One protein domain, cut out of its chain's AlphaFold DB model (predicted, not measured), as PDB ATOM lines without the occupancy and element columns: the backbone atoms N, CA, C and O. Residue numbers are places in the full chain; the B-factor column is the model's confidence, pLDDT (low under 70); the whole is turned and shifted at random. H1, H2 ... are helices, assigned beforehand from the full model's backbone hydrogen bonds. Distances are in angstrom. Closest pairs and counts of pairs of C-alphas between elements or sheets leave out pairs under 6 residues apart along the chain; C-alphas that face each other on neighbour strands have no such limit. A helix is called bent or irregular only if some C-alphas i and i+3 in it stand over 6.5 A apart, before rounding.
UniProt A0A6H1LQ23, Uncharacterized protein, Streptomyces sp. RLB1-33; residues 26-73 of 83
ATOM      1  N   ALA A  26     -37.818  19.936  58.417       95.38
ATOM      2  CA  ALA A  26     -37.762  19.681  56.987       95.38
ATOM      3  C   ALA A  26     -38.369  18.315  56.646       95.38
ATOM      4  O   ALA A  26     -38.119  17.297  57.298       95.38
ATOM      5  N   THR A  27     -39.135  18.278  55.558       95.50
ATOM      6  CA  THR A  27     -39.662  17.014  55.048       95.50
ATOM      7  C   THR A  27     -38.512  16.089  54.649       95.50
ATOM      8  O   THR A  27     -37.426  16.535  54.268       95.50
ATOM      9  N   ARG A  28     -38.762  14.775  54.658       93.31
ATOM     10  CA  ARG A  28     -37.773  13.776  54.218       93.31
ATOM     11  C   ARG A  28     -37.223  14.070  52.820       93.31
ATOM     12  O   ARG A  28     -36.037  13.866  52.586       93.31
ATOM     13  N   LEU A  29     -38.063  14.573  51.913       94.44
ATOM     14  CA  LEU A  29     -37.654  14.968  50.565       94.44
ATOM     15  C   LEU A  29     -36.611  16.092  50.600       94.44
ATOM     16  O   LEU A  29     -35.553  15.956  49.994       94.44
ATOM     17  N   VAL A  30     -36.885  17.159  51.357       95.56
ATOM     18  CA  VAL A  30     -35.968  18.299  51.506       95.56
ATOM     19  C   VAL A  30     -34.664  17.849  52.161       95.56
ATOM     20  O   VAL A  30     -33.590  18.106  51.623       95.56
ATOM     21  N   ALA A  31     -34.738  17.107  53.266       95.81
ATOM     22  CA  ALA A  31     -33.549  16.599  53.949       95.81
ATOM     23  C   ALA A  31     -32.680  15.723  53.024       95.81
ATOM     24  O   ALA A  31     -31.457  15.870  52.998       95.81
ATOM     25  N   THR A  32     -33.313  14.868  52.215       96.31
ATOM     26  CA  THR A  32     -32.614  14.011  51.246       96.31
ATOM     27  C   THR A  32     -31.962  14.843  50.143       96.31
ATOM     28  O   THR A  32     -30.784  14.651  49.860       96.31
ATOM     29  N   ALA A  33     -32.670  15.817  49.561       97.00
ATOM     30  CA  ALA A  33     -32.112  16.688  48.528       97.00
ATOM     31  C   ALA A  33     -30.878  17.465  49.027       97.00
ATOM     32  O   ALA A  33     -29.856  17.499  48.341       97.00
ATOM     33  N   HIS A  34     -30.933  18.020  50.246       97.25
ATOM     34  CA  HIS A  34     -29.781  18.687  50.867       97.25
ATOM     35  C   HIS A  34     -28.595  17.730  51.058       97.25
ATOM     36  O   HIS A  34     -27.457  18.095  50.766       97.25
ATOM     37  N   ALA A  35     -28.842  16.499  51.516       96.75
ATOM     38  CA  ALA A  35     -27.783  15.508  51.700       96.75
ATOM     39  C   ALA A  35     -27.133  15.101  50.366       96.75
ATOM     40  O   ALA A  35     -25.907  15.040  50.266       96.75
ATOM     41  N   LEU A  36     -27.935  14.874  49.321       97.81
ATOM     42  CA  LEU A  36     -27.442  14.458  48.007       97.81
ATOM     43  C   LEU A  36     -26.591  15.530  47.320       97.81
ATOM     44  O   LEU A  36     -25.613  15.187  46.658       97.81
ATOM     45  N   ARG A  37     -26.886  16.821  47.526       97.75
ATOM     46  CA  ARG A  37     -26.066  17.925  46.985       97.75
ATOM     47  C   ARG A  37     -24.617  17.913  47.476       97.75
ATOM     48  O   ARG A  37     -23.753  18.466  46.798       97.75
ATOM     49  N   ARG A  38     -24.350  17.258  48.609       97.12
ATOM     50  CA  ARG A  38     -23.023  17.143  49.233       97.12
ATOM     51  C   ARG A  38     -22.266  15.876  48.846       97.12
ATOM     52  O   ARG A  38     -21.108  15.730  49.225       97.12
ATOM     53  N   ARG A  39     -22.886  14.970  48.086       97.19
ATOM     54  CA  ARG A  39     -22.231  13.756  47.586       97.19
ATOM     55  C   ARG A  39     -21.529  14.016  46.251       97.19
ATOM     56  O   ARG A  39     -22.047  14.804  45.456       97.19
ATOM     57  N   PRO A  40     -20.398  13.347  45.965       97.69
ATOM     58  CA  PRO A  40     -19.795  13.376  44.638       97.69
ATOM     59  C   PRO A  40     -20.803  12.950  43.567       97.69
ATOM     60  O   PRO A  40     -21.467  11.920  43.702       97.69
ATOM     61  N   ILE A  41     -20.908  13.709  42.473       97.38
ATOM     62  CA  ILE A  41     -21.905  13.430  41.423       97.38
ATOM     63  C   ILE A  41     -21.683  12.073  40.734       97.38
ATOM     64  O   ILE A  41     -22.592  11.545  40.100       97.38
ATOM     65  N   GLY A  42     -20.473  11.513  40.824       95.75
ATOM     66  CA  GLY A  42     -20.138  10.185  40.317       95.75
ATOM     67  C   GLY A  42     -20.750   9.033  41.115       95.75
ATOM     68  O   GLY A  42     -20.847   7.934  40.576       95.75
ATOM     69  N   GLU A  43     -21.173   9.284  42.355       96.50
ATOM     70  CA  GLU A  43     -21.779   8.284  43.239       96.50
ATOM     71  C   GLU A  43     -23.310   8.360  43.293       96.50
ATOM     72  O   GLU A  43     -23.940   7.560  43.992       96.50
ATOM     73  N   LEU A  44     -23.912   9.333  42.605       96.81
ATOM     74  CA  LEU A  44     -25.362   9.468  42.551       96.81
ATOM     75  C   LEU A  44     -25.964   8.285  41.790       96.81
ATOM     76  O   LEU A  44     -25.554   7.955  40.674       96.81
ATOM     77  N   THR A  45     -26.963   7.666  42.402       95.94
ATOM     78  CA  THR A  45     -27.743   6.582  41.806       95.94
ATOM     79  C   THR A  45     -28.793   7.121  40.827       95.94
ATOM     80  O   THR A  45     -29.023   8.330  40.730       95.94
ATOM     81  N   ALA A  46     -29.462   6.222  40.097       96.06
ATOM     82  CA  ALA A  46     -30.599   6.592  39.255       96.06
ATOM     83  C   ALA A  46     -31.737   7.232  40.076       96.06
ATOM     84  O   ALA A  46     -32.314   8.219  39.624       96.06
ATOM     85  N   GLU A  47     -31.999   6.748  41.298       95.81
ATOM     86  CA  GLU A  47     -32.981   7.354  42.206       95.81
ATOM     87  C   GLU A  47     -32.539   8.734  42.698       95.81
ATOM     88  O   GLU A  47     -33.343   9.666  42.677       95.81
ATOM     89  N   ASP A  48     -31.266   8.904  43.068       97.31
ATOM     90  CA  ASP A  48     -30.744  10.205  43.501       97.31
ATOM     91  C   ASP A  48     -30.880  11.248  42.383       97.31
ATOM     92  O   ASP A  48     -31.357  12.365  42.603       97.31
ATOM     93  N   MET A  49     -30.502  10.868  41.156       96.88
ATOM     94  CA  MET A  49     -30.653  11.716  39.976       96.88
ATOM     95  C   MET A  49     -32.124  12.003  39.676       96.88
ATOM     96  O   MET A  49     -32.463  13.159  39.433       96.88
ATOM     97  N   ARG A  50     -33.007  10.997  39.726       96.56
ATOM     98  CA  ARG A  50     -34.452  11.169  39.511       96.56
ATOM     99  C   ARG A  50     -35.047  12.157  40.513       96.56
ATOM    100  O   ARG A  50     -35.788  13.046  40.103       96.56
ATOM    101  N   LEU A  51     -34.718  12.017  41.800       97.25
ATOM    102  CA  LEU A  51     -35.193  12.895  42.867       97.25
ATOM    103  C   LEU A  51     -34.749  14.335  42.615       97.25
ATOM    104  O   LEU A  51     -35.592  15.225  42.570       97.25
ATOM    105  N   LEU A  52     -33.450  14.565  42.413       97.69
ATOM    106  CA  LEU A  52     -32.911  15.913  42.226       97.69
ATOM    107  C   LEU A  52     -33.422  16.570  40.937       97.69
ATOM    108  O   LEU A  52     -33.841  17.726  40.972       97.69
ATOM    109  N   ILE A  53     -33.455  15.830  39.823       97.38
ATOM    110  CA  ILE A  53     -33.996  16.322  38.546       97.38
ATOM    111  C   ILE A  53     -35.483  16.649  38.686       97.38
ATOM    112  O   ILE A  53     -35.918  17.695  38.223       97.38
ATOM    113  N   GLY A  54     -36.261  15.801  39.365       96.31
ATOM    114  CA  GLY A  54     -37.684  16.037  39.606       96.31
ATOM    115  C   GLY A  54     -37.982  17.210  40.547       96.31
ATOM    116  O   GLY A  54     -39.146  17.563  40.709       96.31
ATOM    117  N   GLN A  55     -36.968  17.789  41.193       96.69
ATOM    118  CA  GLN A  55     -37.061  19.023  41.982       96.69
ATOM    119  C   GLN A  55     -36.386  20.216  41.279       96.69
ATOM    120  O   GLN A  55     -36.165  21.243  41.914       96.69
ATOM    121  N   ASP A  56     -36.023  20.075  40.000       97.56
ATOM    122  CA  ASP A  56     -35.299  21.077  39.208       97.56
ATOM    123  C   ASP A  56     -33.937  21.496  39.802       97.56
ATOM    124  O   ASP A  56     -33.444  22.604  39.580       97.56
ATOM    125  N   ILE A  57     -33.276  20.598  40.538       97.56
ATOM    126  CA  ILE A  57     -31.987  20.870  41.185       97.56
ATOM    127  C   ILE A  57     -30.838  20.473  40.255       97.56
ATOM    128  O   ILE A  57     -30.766  19.343  39.777       97.56
ATOM    129  N   ALA A  58     -29.894  21.395  40.045       96.38
ATOM    130  CA  ALA A  58     -28.616  21.154  39.369       96.38
ATOM    131  C   ALA A  58     -28.697  20.502  37.973       96.38
ATOM    132  O   ALA A  58     -27.785  19.783  37.542       96.38
ATOM    133  N   LEU A  59     -29.769  20.784  37.228       96.81
ATOM    134  CA  LEU A  59     -30.028  20.216  35.901       96.81
ATOM    135  C   LEU A  59     -28.838  20.295  34.922       96.81
ATOM    136  O   LEU A  59     -28.581  19.293  34.248       96.81
ATOM    137  N   PRO A  60     -28.061  21.400  34.844       95.38
ATOM    138  CA  PRO A  60     -26.916  21.475  33.930       95.38
ATOM    139  C   PRO A  60     -25.848  20.401  34.180       95.38
ATOM    140  O   PRO A  60     -25.143  20.006  33.250       95.38
ATOM    141  N   TYR A  61     -25.738  19.917  35.421       95.94
ATOM    142  CA  TYR A  61     -24.790  18.880  35.822       95.94
ATOM    143  C   TYR A  61     -25.405  17.482  35.761       95.94
ATOM    144  O   TYR A  61     -24.733  16.537  35.342       95.94
ATOM    145  N   LEU A  62     -26.680  17.350  36.135       96.44
ATOM    146  CA  LEU A  62     -27.346  16.054  36.248       96.44
ATOM    147  C   LEU A  62     -27.872  15.518  34.916       96.44
ATOM    148  O   LEU A  62     -27.748  14.321  34.667       96.44
ATOM    149  N   LEU A  63     -28.393  16.363  34.019       96.00
ATOM    150  CA  LEU A  63     -28.950  15.894  32.743       96.00
ATOM    151  C   LEU A  63     -27.923  15.146  31.873       96.00
ATOM    152  O   LEU A  63     -28.252  14.065  31.377       96.00
ATOM    153  N   PRO A  64     -26.665  15.610  31.709       94.94
ATOM    154  CA  PRO A  64     -25.662  14.843  30.970       94.94
ATOM    155  C   PRO A  64     -25.347  13.476  31.598       94.94
ATOM    156  O   PRO A  64     -25.047  12.526  30.874       94.94
ATOM    157  N   LEU A  65     -25.403  13.368  32.929       95.00
ATOM    158  CA  LEU A  65     -25.160  12.117  33.652       95.00
ATOM    159  C   LEU A  65     -26.340  11.156  33.504       95.00
ATOM    160  O   LEU A  65     -26.128  10.002  33.138       95.00
ATOM    161  N   ALA A  66     -27.564  11.644  33.696       95.62
ATOM    162  CA  ALA A  66     -28.786  10.868  33.525       95.62
ATOM    163  C   ALA A  66     -28.924  10.348  32.087       95.62
ATOM    164  O   ALA A  66     -29.202   9.171  31.878       95.62
ATOM    165  N   LEU A  67     -28.621  11.176  31.080       96.19
ATOM    166  CA  LEU A  67     -28.603  10.740  29.680       96.19
ATOM    167  C   LEU A  67     -27.552   9.661  29.411       96.19
ATOM    168  O   LEU A  67     -27.768   8.809  28.553       96.19
ATOM    169  N   LYS A  68     -26.411   9.685  30.114       94.50
ATOM    170  CA  LYS A  68     -25.421   8.608  30.018       94.50
ATOM    171  C   LYS A  68     -25.981   7.310  30.602       94.50
ATOM    172  O   LYS A  68     -25.918   6.292  29.929       94.50
ATOM    173  N   VAL A  69     -26.585   7.367  31.791       95.44
ATOM    174  CA  VAL A  69     -27.234   6.204  32.421       95.44
ATOM    175  C   VAL A  69     -28.313   5.615  31.518       95.44
ATOM    176  O   VAL A  69     -28.297   4.418  31.271       95.44
ATOM    177  N   LEU A  70     -29.192   6.449  30.965       96.44
ATOM    178  CA  LEU A  70     -30.271   6.005  30.078       96.44
ATOM    179  C   LEU A  70     -29.763   5.464  28.738       96.44
ATOM    180  O   LEU A  70     -30.402   4.608  28.136       96.44
ATOM    181  N   ARG A  71     -28.617   5.945  28.248       96.94
ATOM    182  CA  ARG A  71     -27.987   5.379  27.051       96.94
ATOM    183  C   ARG A  71     -27.444   3.978  27.316       96.94
ATOM    184  O   ARG A  71     -27.563   3.124  26.443       96.94
ATOM    185  N   ASP A  72     -26.860   3.767  28.492       96.38
ATOM    186  CA  ASP A  72     -26.280   2.482  28.890       96.38
ATOM    187  C   ASP A  72     -27.381   1.478  29.301       96.38
ATOM    188  O   ASP A  72     -27.292   0.293  28.985       96.38
ATOM    189  N   ASN A  73     -28.446   1.952  29.953       96.94
ATOM    190  CA  ASN A  73     -29.638   1.188  30.318       96.94
ATOM    191  C   ASN A  73     -30.916   2.043  30.145       96.94
ATOM    192  O   ASN A  73     -31.286   2.783  31.060       96.94
TER     193      ASN A  73
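This is residues 26 to 73 of the 83 residues of an uncharacterized protein of Streptomyces sp. RLB1-33 (UniProt A0A6H1LQ23). Starting from residue 26, you meet H1, set crosswise to H2, and then a helical hairpin of H2 and the longer H3, with H1 and H3 on different sides of H2. The 48 printed residues include three named helices, H1, H2 and H3 in chain order, and no named strand: all helix. The whole is compact, with a radius of gyration of the C-alphas of 10.5 A, yet elongated, spanning 35 by 18 by 18 A.

Look first at H1, residues 28 to 37, which only just touches H2, residues 46 to 53, with 3 pairs of C-alphas within 8 A. The closest C-alphas, of Ala 33 and Leu 52, are 6.4 A apart, and the lines are about perpendicular at 83 degrees. H2 touches H3, residues 59 to 72, closest at the C-alphas of Ile 53 and Leu 59, 6.2 A apart; this hairpin has a shallow tilt of 30 degrees, opposite ways. H1 and H3 are apart. Every O i to N i+4 pair is within hydrogen-bond range in H1 and H2, and 8 of 10 in H3.

Find C-alpha 28 at (-37.773, 13.776, 54.218); H1 runs 14.4 A from there. H2, 10.3 A long, begins at C-alpha 46. H3 runs 19.4 A to C-alpha 72 at (-26.280, 2.482, 28.890); it is neither bent nor irregular, but only just: C-alphas 61 and 64 are 6.4 A apart.

The C-alphas farthest apart, of Ala 26 and Asp 72, are 34.9 A apart. The printed part has no cut, the link from H1 to H2 is short, that from H2 to H3 tight, and no printed residue is under 70 in pLDDT.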